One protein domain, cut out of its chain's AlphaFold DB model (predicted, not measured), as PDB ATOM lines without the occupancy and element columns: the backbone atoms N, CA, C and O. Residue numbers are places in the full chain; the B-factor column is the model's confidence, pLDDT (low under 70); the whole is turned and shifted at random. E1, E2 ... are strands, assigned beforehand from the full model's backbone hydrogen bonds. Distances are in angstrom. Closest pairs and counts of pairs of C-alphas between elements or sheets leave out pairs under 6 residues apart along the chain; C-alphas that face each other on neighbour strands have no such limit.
ATOM      1  N   ILE A 524      43.660 -49.687  -2.744       81.44
ATOM      2  CA  ILE A 524      44.167 -48.369  -3.127       81.44
ATOM      3  C   ILE A 524      43.756 -47.386  -2.040       81.44
ATOM      4  O   ILE A 524      42.570 -47.136  -1.838       81.44
ATOM      5  N   ASP A 525      44.737 -46.792  -1.387       83.00
ATOM      6  CA  ASP A 525      44.520 -45.706  -0.451       83.00
ATOM      7  C   ASP A 525      44.354 -44.405  -1.231       83.00
ATOM      8  O   ASP A 525      45.231 -44.023  -1.996       83.00
ATOM      9  N   VAL A 526      43.207 -43.749  -1.105       81.06
ATOM     10  CA  VAL A 526      42.891 -42.508  -1.828       81.06
ATOM     11  C   VAL A 526      42.916 -41.276  -0.911       81.06
ATOM     12  O   VAL A 526      42.673 -40.171  -1.410       81.06
ATOM     13  N   GLY A 527      43.260 -41.444   0.371       78.31
ATOM     14  CA  GLY A 527      43.381 -40.378   1.368       78.31
ATOM     15  C   GLY A 527      42.089 -39.596   1.648       78.31
ATOM     16  O   GLY A 527      40.979 -40.062   1.375       78.31
ATOM     17  N   ASP A 528      42.243 -38.383   2.188       68.06
ATOM     18  CA  ASP A 528      41.169 -37.393   2.361       68.06
ATOM     19  C   ASP A 528      40.846 -36.650   1.037       68.06
ATOM     20  O   ASP A 528      41.691 -36.521   0.149       68.06
ATOM     21  N   ASP A 529      39.621 -36.117   0.909       76.44
ATOM     22  CA  ASP A 529      39.116 -35.341  -0.248       76.44
ATOM     23  C   ASP A 529      38.799 -36.136  -1.538       76.44
ATOM     24  O   ASP A 529      39.085 -35.699  -2.660       76.44
ATOM     25  N   VAL A 530      38.131 -37.285  -1.410       86.12
ATOM     26  CA  VAL A 530      37.679 -38.078  -2.567       86.12
ATOM     27  C   VAL A 530      36.400 -37.506  -3.187       86.12
ATOM     28  O   VAL A 530      35.365 -37.361  -2.529       86.12
ATOM     29  N   VAL A 531      36.446 -37.233  -4.495       89.19
ATOM     30  CA  VAL A 531      35.300 -36.728  -5.265       89.19
ATOM     31  C   VAL A 531      34.947 -37.679  -6.405       89.19
ATOM     32  O   VAL A 531      35.722 -37.852  -7.342       89.19
ATOM     33  N   LEU A 532      33.746 -38.251  -6.380       90.00
ATOM     34  CA  LEU A 532      33.190 -39.034  -7.480       90.00
ATOM     35  C   LEU A 532      32.438 -38.114  -8.455       90.00
ATOM     36  O   LEU A 532      31.626 -37.298  -8.034       90.00
ATOM     37  N   VAL A 533      32.690 -38.226  -9.756       88.31
ATOM     38  CA  VAL A 533      32.090 -37.378 -10.801       88.31
ATOM     39  C   VAL A 533      31.471 -38.250 -11.888       88.31
ATOM     40  O   VAL A 533      32.100 -39.220 -12.314       88.31
ATOM     41  N   ASP A 534      30.271 -37.904 -12.360       87.12
ATOM     42  CA  ASP A 534      29.517 -38.675 -13.367       87.12
ATOM     43  C   ASP A 534      29.359 -40.159 -12.987       87.12
ATOM     44  O   ASP A 534      29.396 -41.057 -13.835       87.12
ATOM     45  N   ALA A 535      29.276 -40.438 -11.685       88.00
ATOM     46  CA  ALA A 535      29.392 -41.781 -11.151       88.00
ATOM     47  C   ALA A 535      28.046 -42.500 -11.062       88.00
ATOM     48  O   ALA A 535      27.026 -41.902 -10.733       88.00
ATOM     49  N   VAL A 536      28.047 -43.811 -11.298       89.00
ATOM     50  CA  VAL A 536      26.926 -44.709 -10.998       89.00
ATOM     51  C   VAL A 536      27.323 -45.545  -9.789       89.00
ATOM     52  O   VAL A 536      28.160 -46.446  -9.897       89.00
ATOM     53  N   VAL A 537      26.732 -45.236  -8.634       89.00
ATOM     54  CA  VAL A 537      27.056 -45.882  -7.354       89.00
ATOM     55  C   VAL A 537      25.871 -46.706  -6.877       89.00
ATOM     56  O   VAL A 537      24.763 -46.200  -6.715       89.00
ATOM     57  N   LYS A 538      26.105 -47.991  -6.629       88.69
ATOM     58  CA  LYS A 538      25.138 -48.922  -6.057       88.69
ATOM     59  C   LYS A 538      25.309 -48.955  -4.543       88.69
ATOM     60  O   LYS A 538      26.336 -49.401  -4.041       88.69
ATOM     61  N   VAL A 539      24.281 -48.527  -3.817       85.25
ATOM     62  CA  VAL A 539      24.284 -48.447  -2.351       85.25
ATOM     63  C   VAL A 539      23.294 -49.458  -1.784       85.25
ATOM     64  O   VAL A 539      22.114 -49.461  -2.140       85.25
ATOM     65  N   ARG A 540      23.763 -50.336  -0.894       82.25
ATOM     66  CA  ARG A 540      22.920 -51.260  -0.120       82.25
ATOM     67  C   ARG A 540      23.012 -50.890   1.367       82.25
ATOM     68  O   ARG A 540      24.113 -50.625   1.840       82.25
ATOM     69  N   PRO A 541      21.891 -50.849   2.110       72.38
ATOM     70  CA  PRO A 541      21.928 -50.535   3.538       72.38
ATOM     71  C   PRO A 541      22.815 -51.531   4.302       72.38
ATOM     72  O   PRO A 541      22.568 -52.735   4.233       72.38
ATOM     73  N   GLY A 542      23.824 -51.031   5.024       70.38
ATOM     74  CA  GLY A 542      24.738 -51.846   5.835       70.38
ATOM     75  C   GLY A 542      25.840 -52.586   5.062       70.38
ATOM     76  O   GLY A 542      26.373 -53.557   5.585       70.38
ATOM     77  N   SER A 543      26.158 -52.178   3.829       81.00
ATOM     78  CA  SER A 543      27.272 -52.733   3.041       81.00
ATOM     79  C   SER A 543      28.034 -51.640   2.295       81.00
ATOM     80  O   SER A 543      27.445 -50.598   1.998       81.00
ATOM     81  N   ASP A 544      29.271 -51.927   1.899       84.69
ATOM     82  CA  ASP A 544      30.120 -50.995   1.151       84.69
ATOM     83  C   ASP A 544      29.463 -50.527  -0.165       84.69
ATOM     84  O   ASP A 544      28.848 -51.331  -0.885       84.69
ATOM     85  N   PRO A 545      29.560 -49.230  -0.506       89.44
ATOM     86  CA  PRO A 545      29.105 -48.717  -1.790       89.44
ATOM     87  C   PRO A 545      29.921 -49.323  -2.937       89.44
ATOM     88  O   PRO A 545      31.148 -49.395  -2.881       89.44
ATOM     89  N   VAL A 546      29.223 -49.723  -4.004       88.88
ATOM     90  CA  VAL A 546      29.838 -50.312  -5.200       88.88
ATOM     91  C   VAL A 546      29.776 -49.322  -6.360       88.88
ATOM     92  O   VAL A 546      28.693 -48.957  -6.819       88.88
ATOM     93  N   LEU A 547      30.930 -48.892  -6.851       89.12
ATOM     94  CA  LEU A 547      31.085 -47.990  -7.985       89.12
ATOM     95  C   LEU A 547      31.169 -48.789  -9.293       89.12
ATOM     96  O   LEU A 547      32.086 -49.585  -9.488       89.12
ATOM     97  N   LEU A 548      30.224 -48.549 -10.204       86.19
ATOM     98  CA  LEU A 548      30.107 -49.297 -11.466       86.19
ATOM     99  C   LEU A 548      30.711 -48.540 -12.661       86.19
ATOM    100  O   LEU A 548      31.256 -49.134 -13.597       86.19
ATOM    101  N   GLN A 549      30.617 -47.211 -12.621       86.56
ATOM    102  CA  GLN A 549      31.075 -46.283 -13.655       86.56
ATOM    103  C   GLN A 549      31.320 -44.908 -13.029       86.56
ATOM    104  O   GLN A 549      30.658 -44.576 -12.050       86.56
ATOM    105  N   GLY A 550      32.225 -44.101 -13.589       85.69
ATOM    106  CA  GLY A 550      32.421 -42.706 -13.178       85.69
ATOM    107  C   GLY A 550      33.884 -42.295 -13.125       85.69
ATOM    108  O   GLY A 550      34.764 -43.009 -13.604       85.69
ATOM    109  N   ARG A 551      34.154 -41.139 -12.524       86.19
ATOM    110  CA  ARG A 551      35.511 -40.658 -12.245       86.19
ATOM    111  C   ARG A 551      35.716 -40.487 -10.747       86.19
ATOM    112  O   ARG A 551      34.852 -39.921 -10.098       86.19
ATOM    113  N   ILE A 552      36.840 -40.939 -10.213       88.00
ATOM    114  CA  ILE A 552      37.280 -40.756  -8.832       88.00
ATOM    115  C   ILE A 552      38.388 -39.716  -8.866       88.00
ATOM    116  O   ILE A 552      39.411 -39.964  -9.484       88.00
ATOM    117  N   ARG A 553      38.222 -38.572  -8.218       86.00
ATOM    118  CA  ARG A 553      39.292 -37.592  -8.021       86.00
ATOM    119  C   ARG A 553      39.833 -37.723  -6.612       86.00
ATOM    120  O   ARG A 553      39.056 -37.646  -5.667       86.00
ATOM    121  N   SER A 554      41.140 -37.906  -6.493       84.75
ATOM    122  CA  SER A 554      41.862 -37.997  -5.219       84.75
ATOM    123  C   SER A 554      43.192 -37.261  -5.346       84.75
ATOM    124  O   SER A 554      43.726 -37.130  -6.447       84.75
ATOM    125  N   LYS A 555      43.726 -36.736  -4.240       76.38
ATOM    126  CA  LYS A 555      44.931 -35.909  -4.282       76.38
ATOM    127  C   LYS A 555      46.204 -36.716  -4.561       76.38
ATOM    128  O   LYS A 555      46.934 -36.356  -5.477       76.38
ATOM    129  N   ALA A 556      46.437 -37.810  -3.837       72.44
ATOM    130  CA  ALA A 556      47.662 -38.608  -3.935       72.44
ATOM    131  C   ALA A 556      47.397 -40.102  -3.648       72.44
ATOM    132  O   ALA A 556      47.806 -40.609  -2.606       72.44
ATOM    133  N   PRO A 557      46.690 -40.821  -4.537       75.38
ATOM    134  CA  PRO A 557      46.305 -42.200  -4.266       75.38
ATOM    135  C   PRO A 557      47.515 -43.147  -4.231       75.38
ATOM    136  O   PRO A 557      48.339 -43.114  -5.141       75.38
ATOM    137  N   THR A 558      47.630 -44.022  -3.233       72.69
ATOM    138  CA  THR A 558      48.739 -44.973  -3.038       72.69
ATOM    139  C   THR A 558      48.248 -46.424  -3.003       72.69
ATOM    140  O   THR A 558      47.050 -46.685  -2.996       72.69
ATOM    141  N   VAL A 559      49.157 -47.404  -3.048       71.25
ATOM    142  CA  VAL A 559      48.798 -48.832  -2.935       71.25
ATOM    143  C   VAL A 559      49.372 -49.384  -1.643       71.25
ATOM    144  O   VAL A 559      50.582 -49.296  -1.411       71.25
ATOM    145  N   GLU A 560      48.518 -49.997  -0.831       63.84
ATOM    146  CA  GLU A 560      48.911 -50.519   0.472       63.84
ATOM    147  C   GLU A 560      49.971 -51.638   0.335       63.84
ATOM    148  O   GLU A 560      49.870 -52.541  -0.504       63.84
ATOM    149  N   GLY A 561      51.028 -51.574   1.156       55.62
ATOM    150  CA  GLY A 561      52.070 -52.608   1.234       55.62
ATOM    151  C   GLY A 561      53.192 -52.539   0.187       55.62
ATOM    152  O   GLY A 561      53.990 -53.477   0.104       55.62
ATOM    153  N   ILE A 562      53.295 -51.463  -0.605       52.88
ATOM    154  CA  ILE A 562      54.333 -51.302  -1.639       52.88
ATOM    155  C   ILE A 562      55.130 -50.008  -1.424       52.88
ATOM    156  O   ILE A 562      54.603 -48.908  -1.543       52.88
ATOM    157  N   SER A 563      56.439 -50.130  -1.180       47.28
ATOM    158  CA  SER A 563      57.360 -48.986  -1.189       47.28
ATOM    159  C   SER A 563      57.692 -48.595  -2.631       47.28
ATOM    160  O   SER A 563      58.436 -49.292  -3.327       47.28
ATOM    161  N   LEU A 564      57.132 -47.484  -3.096       50.81
ATOM    162  CA  LEU A 564      57.509 -46.875  -4.368       50.81
ATOM    163  C   LEU A 564      58.928 -46.249  -4.258       50.81
ATOM    164  O   LEU A 564      59.388 -45.951  -3.153       50.81
ATOM    165  N   PRO A 565      59.689 -46.092  -5.365       48.69
ATOM    166  CA  PRO A 565      60.995 -45.418  -5.336       48.69
ATOM    167  C   PRO A 565      60.885 -44.017  -4.716       48.69
ATOM    168  O   PRO A 565      59.842 -43.396  -4.860       48.69
ATOM    169  N   ALA A 566      61.969 -43.486  -4.131       41.16
ATOM    170  CA  ALA A 566      62.028 -42.248  -3.320       41.16
ATOM    171  C   ALA A 566      61.524 -40.923  -3.965       41.16
ATOM    172  O   ALA A 566      61.716 -39.853  -3.397       41.16
ATOM    173  N   HIS A 567      60.923 -40.982  -5.155       47.59
ATOM    174  CA  HIS A 567      60.345 -39.869  -5.914       47.59
ATOM    175  C   HIS A 567      58.932 -40.184  -6.450       47.59
ATOM    176  O   HIS A 567      58.487 -39.554  -7.408       47.59
ATOM    177  N   ARG A 568      58.256 -41.215  -5.927       54.88
ATOM    178  CA  ARG A 568      56.915 -41.623  -6.361       54.88
ATOM    179  C   ARG A 568      56.038 -41.870  -5.139       54.88
ATOM    180  O   ARG A 568      56.083 -42.963  -4.605       54.88
ATOM    181  N   ASP A 569      55.231 -40.893  -4.743       54.94
ATOM    182  CA  ASP A 569      54.337 -41.043  -3.584       54.94
ATOM    183  C   ASP A 569      52.876 -41.319  -3.981       54.94
ATOM    184  O   ASP A 569      52.082 -41.633  -3.111       54.94
ATOM    185  N   ALA A 570      52.515 -41.268  -5.275       63.62
ATOM    186  CA  ALA A 570      51.138 -41.445  -5.758       63.62
ATOM    187  C   ALA A 570      51.038 -42.195  -7.104       63.62
ATOM    188  O   ALA A 570      51.955 -42.156  -7.934       63.62
ATOM    189  N   LEU A 571      49.898 -42.848  -7.341       67.12
ATOM    190  CA  LEU A 571      49.502 -43.515  -8.581       67.12
ATOM    191  C   LEU A 571      49.167 -42.498  -9.692       67.12
ATOM    192  O   LEU A 571      48.642 -41.424  -9.406       67.12
ATOM    193  N   PRO A 572      49.419 -42.835 -10.972       64.56
ATOM    194  CA  PRO A 572      48.975 -42.027 -12.108       64.56
ATOM    195  C   PRO A 572      47.477 -42.210 -12.415       64.56
ATOM    196  O   PRO A 572      46.879 -43.217 -12.027       64.56
ATOM    197  N   ASP A 573      46.904 -41.283 -13.197       69.25
ATOM    198  CA  ASP A 573      45.517 -41.327 -13.698       69.25
ATOM    199  C   ASP A 573      45.174 -42.687 -14.310       69.25
ATOM    200  O   ASP A 573      45.657 -42.956 -15.397       69.25
ATOM    201  N   SER A 574      44.336 -43.534 -13.713       70.19
ATOM    202  CA  SER A 574      44.169 -44.933 -14.144       70.19
ATOM    203  C   SER A 574      42.728 -45.365 -14.396       70.19
ATOM    204  O   SER A 574      41.787 -44.770 -13.891       70.19
ATOM    205  N   THR A 575      42.522 -46.410 -15.206       72.88
ATOM    206  CA  THR A 575      41.200 -47.038 -15.385       72.88
ATOM    207  C   THR A 575      41.085 -48.287 -14.522       72.88
ATOM    208  O   THR A 575      41.897 -49.206 -14.651       72.88
ATOM    209  N   LEU A 576      40.058 -48.341 -13.680       74.00
ATOM    210  CA  LEU A 576      39.806 -49.417 -12.729       74.00
ATOM    211  C   LEU A 576      38.701 -50.346 -13.256       74.00
ATOM    212  O   LEU A 576      37.647 -49.895 -13.710       74.00
ATOM    213  N   ARG A 577      38.956 -51.660 -13.205       73.62
ATOM    214  CA  ARG A 577      37.972 -52.720 -13.517       73.62
ATOM    215  C   ARG A 577      37.421 -53.374 -12.252       73.62
ATOM    216  O   ARG A 577      36.220 -53.549 -12.134       73.62
ATOM    217  N   SER A 578      38.315 -53.704 -11.330       77.19
ATOM    218  CA  SER A 578      38.058 -54.176  -9.969       77.19
ATOM    219  C   SER A 578      39.051 -53.434  -9.074       77.19
ATOM    220  O   SER A 578      40.173 -53.234  -9.550       77.19
ATOM    221  N   ALA A 579      38.636 -52.950  -7.898       82.50
ATOM    222  CA  ALA A 579      39.505 -52.354  -6.870       82.50
ATOM    223  C   ALA A 579      38.788 -52.173  -5.529       82.50
ATOM    224  O   ALA A 579      37.584 -51.920  -5.494       82.50
ATOM    225  N   GLU A 580      39.545 -52.236  -4.435       87.12
ATOM    226  CA  GLU A 580      39.100 -51.799  -3.111       87.12
ATOM    227  C   GLU A 580      39.742 -50.440  -2.818       87.12
ATOM    228  O   GLU A 580      40.959 -50.317  -2.894       87.12
ATOM    229  N   LEU A 581      38.945 -49.414  -2.530       86.94
ATOM    230  CA  LEU A 581      39.444 -48.082  -2.184       86.94
ATOM    231  C   LEU A 581      39.314 -47.869  -0.677       86.94
ATOM    232  O   LEU A 581      38.207 -48.010  -0.155       86.94
ATOM    233  N   THR A 582      40.403 -47.500  -0.006       87.56
ATOM    234  CA  THR A 582      40.413 -47.098   1.408       87.56
ATOM    235  C   THR A 582      40.463 -45.581   1.538       87.56
ATOM    236  O   THR A 582      41.209 -44.913   0.820       87.56
ATOM    237  N   LEU A 583      39.630 -45.049   2.430       86.38
ATOM    238  CA  LEU A 583      39.450 -43.621   2.691       86.38
ATOM    239  C   LEU A 583      40.035 -43.261   4.067       86.38
ATOM    240  O   LEU A 583      39.861 -44.024   5.015       86.38
ATOM    241  N   ASP A 584      40.632 -42.077   4.210       82.75
ATOM    242  CA  ASP A 584      41.046 -41.559   5.529       82.75
ATOM    243  C   ASP A 584      39.843 -41.013   6.338       82.75
ATOM    244  O   ASP A 584      39.807 -41.097   7.570       82.75
ATOM    245  N   GLY A 585      38.806 -40.525   5.643       83.19
ATOM    246  CA  GLY A 585      37.539 -40.030   6.198       83.19
ATOM    247  C   GLY A 585      36.324 -40.907   5.857       83.19
ATOM    248  O   GLY A 585      36.427 -41.874   5.107       83.19
ATOM    249  N   THR A 586      35.145 -40.588   6.408       85.00
ATOM    250  CA  THR A 586      33.891 -41.312   6.098       85.00
ATOM    251  C   THR A 586      33.046 -40.629   5.023       85.00
ATOM    252  O   THR A 586      32.090 -41.216   4.538       85.00
ATOM    253  N   GLU A 587      33.369 -39.405   4.605       86.44
ATOM    254  CA  GLU A 587      32.560 -38.657   3.640       86.44
ATOM    255  C   GLU A 587      33.170 -38.680   2.236       86.44
ATOM    256  O   GLU A 587      34.347 -38.384   2.040       86.44
ATOM    257  N   VAL A 588      32.336 -38.962   1.233       88.19
ATOM    258  CA  VAL A 588      32.708 -38.918  -0.185       88.19
ATOM    259  C   VAL A 588      31.772 -37.968  -0.914       88.19
ATOM    260  O   VAL A 588      30.548 -38.070  -0.807       88.19
ATOM    261  N   VAL A 589      32.324 -37.041  -1.696       90.50
ATOM    262  CA  VAL A 589      31.513 -36.083  -2.458       90.50
ATOM    263  C   VAL A 589      31.207 -36.660  -3.830       90.50
ATOM    264  O   VAL A 589      32.115 -36.909  -4.611       90.50
ATOM    265  N   LEU A 590      29.934 -36.809  -4.174       90.50
ATOM    266  CA  LEU A 590      29.494 -37.136  -5.524       90.50
ATOM    267  C   LEU A 590      29.037 -35.867  -6.249       90.50
ATOM    268  O   LEU A 590      28.328 -35.042  -5.670       90.50
ATOM    269  N   ILE A 591      29.417 -35.719  -7.516       89.75
ATOM    270  CA  ILE A 591      29.057 -34.609  -8.407       89.75
ATOM    271  C   ILE A 591      28.479 -35.195  -9.693       89.75
ATOM    272  O   ILE A 591      29.047 -36.136 -10.247       89.75
ATOM    273  N   ASP A 592      27.351 -34.664 -10.159       88.94
ATOM    274  CA  ASP A 592      26.679 -35.103 -11.391       88.94
ATOM    275  C   ASP A 592      26.484 -36.633 -11.474       88.94
ATOM    276  O   ASP A 592      26.650 -37.251 -12.520       88.94
ATOM    277  N   SER A 593      26.167 -37.268 -10.345       90.12
ATOM    278  CA  SER A 593      26.227 -38.726 -10.169       90.12
ATOM    279  C   SER A 593      24.866 -39.323  -9.814       90.12
ATOM    280  O   SER A 593      23.991 -38.643  -9.287       90.12
ATOM    281  N   CYS A 594      24.692 -40.620 -10.057       88.56
ATOM    282  CA  CYS A 594      23.465 -41.368  -9.817       88.56
ATOM    283  C   CYS A 594      23.651 -42.374  -8.674       88.56
ATOM    284  O   CYS A 594      24.532 -43.236  -8.750       88.56
ATOM    285  N   LEU A 595      22.783 -42.329  -7.655       87.00
ATOM    286  CA  LEU A 595      22.781 -43.310  -6.558       87.00
ATOM    287  C   LEU A 595      21.657 -44.325  -6.712       87.00
ATOM    288  O   LEU A 595      20.472 -44.002  -6.649       87.00
ATOM    289  N   TYR A 596      22.036 -45.580  -6.894       84.31
ATOM    290  CA  TYR A 596      21.112 -46.670  -7.133       84.31
ATOM    291  C   TYR A 596      20.968 -47.570  -5.904       84.31
ATOM    292  O   TYR A 596      21.937 -48.162  -5.430       84.31
ATOM    293  N   TYR A 597      19.731 -47.737  -5.438       81.31
ATOM    294  CA  TYR A 597      19.378 -48.675  -4.374       81.31
ATOM    295  C   TYR A 597      18.725 -49.915  -5.004       81.31
ATOM    296  O   TYR A 597      17.615 -49.812  -5.540       81.31
ATOM    297  N   PRO A 598      19.388 -51.086  -5.006       67.75
ATOM    298  CA  PRO A 598      18.901 -52.248  -5.736       67.75
ATOM    299  C   PRO A 598      17.599 -52.784  -5.134       67.75
ATOM    300  O   PRO A 598      17.536 -53.154  -3.964       67.75
ATOM    301  N   THR A 599      16.565 -52.874  -5.971       67.69
ATOM    302  CA  THR A 599      15.313 -53.591  -5.690       67.69
ATOM    303  C   THR A 599      15.191 -54.777  -6.653       67.69
ATOM    304  O   THR A 599      15.693 -54.689  -7.773       67.69
ATOM    305  N   PRO A 600      14.509 -55.881  -6.290       58.53
ATOM    306  CA  PRO A 600      14.441 -57.102  -7.111       58.53
ATOM    307  C   PRO A 600      13.736 -56.955  -8.481       58.53
ATOM    308  O   PRO A 600      13.519 -57.956  -9.155       58.53
ATOM    309  N   LYS A 601      13.345 -55.741  -8.898       54.62
ATOM    310  CA  LYS A 601      12.582 -55.456 -10.129       54.62
ATOM    311  C   LYS A 601      13.209 -54.410 -11.065       54.62
ATOM    312  O   LYS A 601      12.594 -54.109 -12.084       54.62
ATOM    313  N   ARG A 602      14.367 -53.824 -10.743       58.06
ATOM    314  CA  ARG A 602      15.023 -52.823 -11.607       58.06
ATOM    315  C   ARG A 602      16.423 -53.288 -12.000       58.06
ATOM    316  O   ARG A 602      17.232 -53.626 -11.134       58.06
ATOM    317  N   ASP A 603      16.692 -53.249 -13.300       61.31
ATOM    318  CA  ASP A 603      18.037 -53.395 -13.846       61.31
ATOM    319  C   ASP A 603      18.867 -52.144 -13.535       61.31
ATOM    320  O   ASP A 603      18.344 -51.029 -13.462       61.31
ATOM    321  N   THR A 604      20.168 -52.335 -13.317       64.38
ATOM    322  CA  THR A 604      21.082 -51.231 -13.008       64.38
ATOM    323  C   THR A 604      21.362 -50.440 -14.291       64.38
ATOM    324  O   THR A 604      21.776 -51.047 -15.279       64.38
ATOM    325  N   PRO A 605      21.136 -49.115 -14.323       66.56
ATOM    326  CA  PRO A 605      21.382 -48.323 -15.521       66.56
ATOM    327  C   PRO A 605      22.878 -48.273 -15.858       66.56
ATOM    328  O   PRO A 605      23.724 -48.173 -14.974       66.56
ATOM    329  N   THR A 606      23.189 -48.315 -17.153       60.50
ATOM    330  CA  THR A 606      24.557 -48.299 -17.705       60.50
ATOM    331  C   THR A 606      25.095 -46.895 -17.997       60.50
ATOM    332  O   THR A 606      26.181 -46.769 -18.552       60.50
ATOM    333  N   LEU A 607      24.333 -45.838 -17.692       68.75
ATOM    334  CA  LEU A 607      24.757 -44.447 -17.851       68.75
ATOM    335  C   LEU A 607      23.995 -43.549 -16.866       68.75
ATOM    336  O   LEU A 607      22.789 -43.722 -16.683       68.75
ATOM    337  N   CYS A 608      24.680 -42.574 -16.267       77.69
ATOM    338  CA  CYS A 608      24.042 -41.524 -15.477       77.69
ATOM    339  C   CYS A 608      23.727 -40.314 -16.368       77.69
ATOM    340  O   CYS A 608      24.617 -39.792 -17.037       77.69
ATOM    341  N   VAL A 609      22.463 -39.887 -16.397       82.75
ATOM    342  CA  VAL A 609      22.002 -38.695 -17.124       82.75
ATOM    343  C   VAL A 609      21.131 -37.837 -16.202       82.75
ATOM    344  O   VAL A 609      20.519 -38.396 -15.287       82.75
ATOM    345  N   PRO A 610      21.042 -36.511 -16.419       82.31
ATOM    346  CA  PRO A 610      20.233 -35.620 -15.585       82.31
ATOM    347  C   PRO A 610      18.752 -36.010 -15.482       82.31
ATOM    348  O   PRO A 610      18.091 -35.674 -14.504       82.31
ATOM    349  N   GLU A 611      18.226 -36.721 -16.481       81.31
ATOM    350  CA  GLU A 611      16.844 -37.206 -16.528       81.31
ATOM    351  C   GLU A 611      16.597 -38.464 -15.677       81.31
ATOM    352  O   GLU A 611      15.451 -38.895 -15.545       81.31
ATOM    353  N   SER A 612      17.640 -39.075 -15.109       81.06
ATOM    354  CA  SER A 612      17.505 -40.249 -14.244       81.06
ATOM    355  C   SER A 612      16.882 -39.878 -12.897       81.06
ATOM    356  O   SER A 612      17.363 -38.977 -12.216       81.06
ATOM    357  N   ASP A 613      15.899 -40.662 -12.437       80.25
ATOM    358  CA  ASP A 613      15.241 -40.496 -11.124       80.25
ATOM    359  C   ASP A 613      16.219 -40.468  -9.927       80.25
ATOM    360  O   ASP A 613      15.860 -40.053  -8.827       80.25
ATOM    361  N   THR A 614      17.436 -40.981 -10.116       83.44
ATOM    362  CA  THR A 614      18.484 -41.129  -9.101       83.44
ATOM    363  C   THR A 614      19.646 -40.146  -9.260       83.44
ATOM    364  O   THR A 614      20.626 -40.261  -8.522       83.44
ATOM    365  N   TYR A 615      19.569 -39.214 -10.217       87.25
ATOM    366  CA  TYR A 615      20.610 -38.221 -10.474       87.25
ATOM    367  C   TYR A 615      20.664 -37.155  -9.373       87.25
ATOM    368  O   TYR A 615      19.647 -36.581  -8.977       87.25
ATOM    369  N   ALA A 616      21.875 -36.862  -8.907       84.94
ATOM    370  CA  ALA A 616      22.169 -35.827  -7.934       84.94
ATOM    371  C   ALA A 616      23.311 -34.933  -8.456       84.94
ATOM    372  O   ALA A 616      24.414 -35.430  -8.703       84.94
ATOM    373  N   PRO A 617      23.100 -33.606  -8.575       84.12
ATOM    374  CA  PRO A 617      24.135 -32.688  -9.058       84.12
ATOM    375  C   PRO A 617      25.298 -32.566  -8.066       84.12
ATOM    376  O   PRO A 617      26.451 -32.421  -8.460       84.12
ATOM    377  N   ARG A 618      25.010 -32.651  -6.763       91.38
ATOM    378  CA  ARG A 618      26.011 -32.787  -5.705       91.38
ATOM    379  C   ARG A 618      25.387 -33.461  -4.492       91.38
ATOM    380  O   ARG A 618      24.345 -33.006  -4.022       91.38
ATOM    381  N   VAL A 619      26.029 -34.488  -3.955       89.38
ATOM    382  CA  VAL A 619      25.610 -35.137  -2.706       89.38
ATOM    383  C   VAL A 619      26.828 -35.650  -1.948       89.38
ATOM    384  O   VAL A 619      27.829 -36.006  -2.557       89.38
ATOM    385  N   VAL A 620      26.757 -35.643  -0.621       88.88
ATOM    386  CA  VAL A 620      27.780 -36.243   0.242       88.88
ATOM    387  C   VAL A 620      27.265 -37.611   0.665       88.88
ATOM    388  O   VAL A 620      26.159 -37.713   1.197       88.88
ATOM    389  N   LEU A 621      28.028 -38.652   0.359       87.75
ATOM    390  CA  LEU A 621      27.748 -40.023   0.760       87.75
ATOM    391  C   LEU A 621      28.611 -40.360   1.970       87.75
ATOM    392  O   LEU A 621      29.829 -40.224   1.908       87.75
ATOM    393  N   ASP A 622      27.964 -40.811   3.039       86.19
ATOM    394  CA  ASP A 622      28.639 -41.327   4.224       86.19
ATOM    395  C   ASP A 622      28.971 -42.814   4.025       86.19
ATOM    396  O   ASP A 622      28.117 -43.620   3.635       86.19
ATOM    397  N   VAL A 623      30.231 -43.154   4.253       86.62
ATOM    398  CA  VAL A 623      30.874 -44.449   4.032       86.62
ATOM    399  C   VAL A 623      31.539 -44.850   5.356       86.62
ATOM    400  O   VAL A 623      32.745 -44.675   5.528       86.62
ATOM    401  N   PRO A 624      30.763 -45.353   6.332       80.31
ATOM    402  CA  PRO A 624      31.234 -45.563   7.705       80.31
ATOM    403  C   PRO A 624      32.343 -46.617   7.827       80.31
ATOM    404  O   PRO A 624      33.160 -46.535   8.736       80.31
ATOM    405  N   GLU A 625      32.403 -47.571   6.896       83.44
ATOM    406  CA  GLU A 625      33.460 -48.592   6.814       83.44
ATOM    407  C   GLU A 625      34.715 -48.093   6.067       83.44
ATOM    408  O   GLU A 625      35.636 -48.870   5.822       83.44
ATOM    409  N   GLN A 626      34.746 -46.810   5.670       88.69
ATOM    410  CA  GLN A 626      35.859 -46.153   4.966       88.69
ATOM    411  C   GLN A 626      36.331 -46.900   3.705       88.69
ATOM    412  O   GLN A 626      37.499 -46.833   3.317       88.69
ATOM    413  N   ARG A 627      35.412 -47.625   3.060       88.06
ATOM    414  CA  ARG A 627      35.707 -48.543   1.961       88.06
ATOM    415  C   ARG A 627      34.731 -48.372   0.803       88.06
ATOM    416  O   ARG A 627      33.519 -48.349   1.005       88.06
ATOM    417  N   ILE A 628      35.248 -48.292  -0.423       88.69
ATOM    418  CA  ILE A 628      34.447 -48.299  -1.659       88.69
ATOM    419  C   ILE A 628      34.930 -49.438  -2.549       88.69
ATOM    420  O   ILE A 628      36.126 -49.563  -2.808       88.69
ATOM    421  N   ILE A 629      34.002 -50.238  -3.065       88.19
ATOM    422  CA  ILE A 629      34.321 -51.320  -3.998       88.19
ATOM    423  C   ILE A 629      34.099 -50.832  -5.429       88.19
ATOM    424  O   ILE A 629      33.060 -50.261  -5.747       88.19
ATOM    425  N   VAL A 630      35.058 -51.066  -6.314       87.62
ATOM    426  CA  VAL A 630      34.932 -50.803  -7.748       87.62
ATOM    427  C   VAL A 630      34.630 -52.117  -8.458       87.62
ATOM    428  O   VAL A 630      35.430 -53.040  -8.390       87.62
ATOM    429  N   GLU A 631      33.508 -52.190  -9.174       83.81
ATOM    430  CA  GLU A 631      33.117 -53.345  -9.998       83.81
ATOM    431  C   GLU A 631      32.639 -52.845 -11.367       83.81
ATOM    432  O   GLU A 631      31.466 -52.539 -11.572       83.81
ATOM    433  N   SER A 632      33.553 -52.734 -12.329       77.00
ATOM    434  CA  SER A 632      33.261 -52.224 -13.669       77.00
ATOM    435  C   SER A 632      33.558 -53.271 -14.742       77.00
ATOM    436  O   SER A 632      34.719 -53.532 -15.066       77.00
ATOM    437  N   GLU A 633      32.511 -53.825 -15.366       65.62
ATOM    438  CA  GLU A 633      32.633 -54.868 -16.406       65.62
ATOM    439  C   GLU A 633      33.463 -54.418 -17.622       65.62
ATOM    440  O   GLU A 633      34.187 -55.214 -18.219       65.62
ATOM    441  N   ALA A 634      33.396 -53.130 -17.974       63.97
ATOM    442  CA  ALA A 634      34.107 -52.552 -19.117       63.97
ATOM    443  C   ALA A 634      35.279 -51.626 -18.725       63.97
ATOM    444  O   ALA A 634      35.903 -51.037 -19.610       63.97
ATOM    445  N   GLY A 635      35.601 -51.487 -17.430       62.81
ATOM    446  CA  GLY A 635      36.664 -50.590 -16.946       62.81
ATOM    447  C   GLY A 635      36.348 -49.102 -17.117       62.81
ATOM    448  O   GLY A 635      37.218 -48.315 -17.478       62.81
ATOM    449  N   GLN A 636      35.085 -48.722 -16.920       71.69
ATOM    450  CA  GLN A 636      34.595 -47.354 -17.122       71.69
ATOM    451  C   GLN A 636      34.763 -46.451 -15.893       71.69
ATOM    452  O   GLN A 636      34.293 -45.312 -15.903       71.69
ATOM    453  N   VAL A 637      35.406 -46.947 -14.838       80.50
ATOM    454  CA  VAL A 637      35.765 -46.157 -13.661       80.50
ATOM    455  C   VAL A 637      37.174 -45.608 -13.855       80.50
ATOM    456  O   VAL A 637      38.113 -46.376 -14.048       80.50
ATOM    457  N   ARG A 638      37.333 -44.285 -13.826       77.94
ATOM    458  CA  ARG A 638      38.633 -43.614 -13.987       77.94
ATOM    459  C   ARG A 638      39.061 -42.970 -12.672       77.94
ATOM    460  O   ARG A 638      38.310 -42.182 -12.126       77.94
ATOM    461  N   LEU A 639      40.250 -43.283 -12.187       79.94
ATOM    462  CA  LEU A 639      40.921 -42.598 -11.090       79.94
ATOM    463  C   LEU A 639      41.741 -41.439 -11.669       79.94
ATOM    464  O   LEU A 639      42.650 -41.675 -12.453       79.94
ATOM    465  N   ASP A 640      41.402 -40.213 -11.297       76.75
ATOM    466  CA  ASP A 640      42.073 -38.958 -11.626       76.75
ATOM    467  C   ASP A 640      42.877 -38.518 -10.385       76.75
ATOM    468  O   ASP A 640      42.295 -38.100  -9.376       76.75
ATOM    469  N   ALA A 641      44.204 -38.627 -10.431       72.25
ATOM    470  CA  ALA A 641      45.075 -38.234  -9.322       72.25
ATOM    471  C   ALA A 641      45.483 -36.760  -9.472       72.25
ATOM    472  O   ALA A 641      46.002 -36.361 -10.513       72.25
ATOM    473  N   ALA A 642      45.254 -35.928  -8.453       67.50
ATOM    474  CA  ALA A 642      45.557 -34.496  -8.532       67.50
ATOM    475  C   ALA A 642      47.070 -34.198  -8.490       67.50
ATOM    476  O   ALA A 642      47.490 -33.171  -9.017       67.50
TER     477      ALA A 642
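What this domain is: This is residues 524 to 642 of the 1022 residues of an uncharacterized protein of metagenome (UniProt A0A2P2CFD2). What shape do these coordinates draw? One twisted sheet of eight strands folds over sharply where E1, E2, E5 and E6 bend and wraps partway round, like a barrel left open, with edge strands E4 and E6 apart. E2 lies nearest the middle, and on one side of it the sheet branches into E7 with E4 and E8 with E3; residues 562 to 567 stick out. What is it built of? The printed part has 119 residues with eight named strands, E1 to E8 along the chain, in a mixed sheet, and no named helix; the class is all strand, though under half of the residues, 53, are in named strands. How large is it? It is compact, with a radius of gyration of the C-alphas of 14.2 A, yet elongated, spanning 51 by 26 by 24 A.

How they stand to each other: How do the first strands pair? E1, residues 531 to 538, and E2, residues 546 to 554, form an antiparallel hairpin at 167 degrees; N 533 and O 551 are within hydrogen-bond range at 2.8 A. What lies on the other side of E2? E7, residues 627 to 631, is parallel to E2, with N 547 and O 629 2.8 A apart, and E8, residues 637 to 641, is parallel to it at 13 degrees, with N 640 and O 552 2.7 A apart. Edge strand E3, residues 574 to 576, is antiparallel to E8, with N 576 and O 637 2.8 A apart. Edge strand E4, residues 578 to 582, is antiparallel to E7, with N 581 and O 628 2.8 A apart. What lies on the other side of E1? E5, residues 587 to 596, is parallel to E1 at 51 degrees, with N 594 and O 535 2.7 A apart. Edge strand E6, residues 615 to 622, forms an antiparallel hairpin with E5, with N 590 and O 619 2.8 A apart.

Where its parts are: Where do the strands begin and end? E1 begins at C-alpha 531 (35.300, -36.728, -5.265), and E8 ends at C-alpha 641 (45.075, -38.234, -9.322). How long are they? E1 measures 15.9 A, E2 17.2 A, E5 17.6 A and E6 17.0 A; E3 is 6.4 A, E4 13.6 A, E7 13.1 A and E8 13.0 A. Where are the bends? E1 bends by 100 degrees at residue 534, E2 by 105 at 549, E5 by 112 at 592 and E6 by 89 at 618.

The domain as a whole: How far does it reach? The two C-alphas farthest apart, those of Ala 566 and Lys 601, are 51.6 A apart. Are there cuts or long links? The printed part has no cut; the links E2 to E3, 19 residues, and E5 to E6, 18 residues, are long. Where is confidence low? The model's pLDDT is under 70 at 29 residues, among them 560 to 573 and 598 to 607, and its mean over the printed part is 77.7.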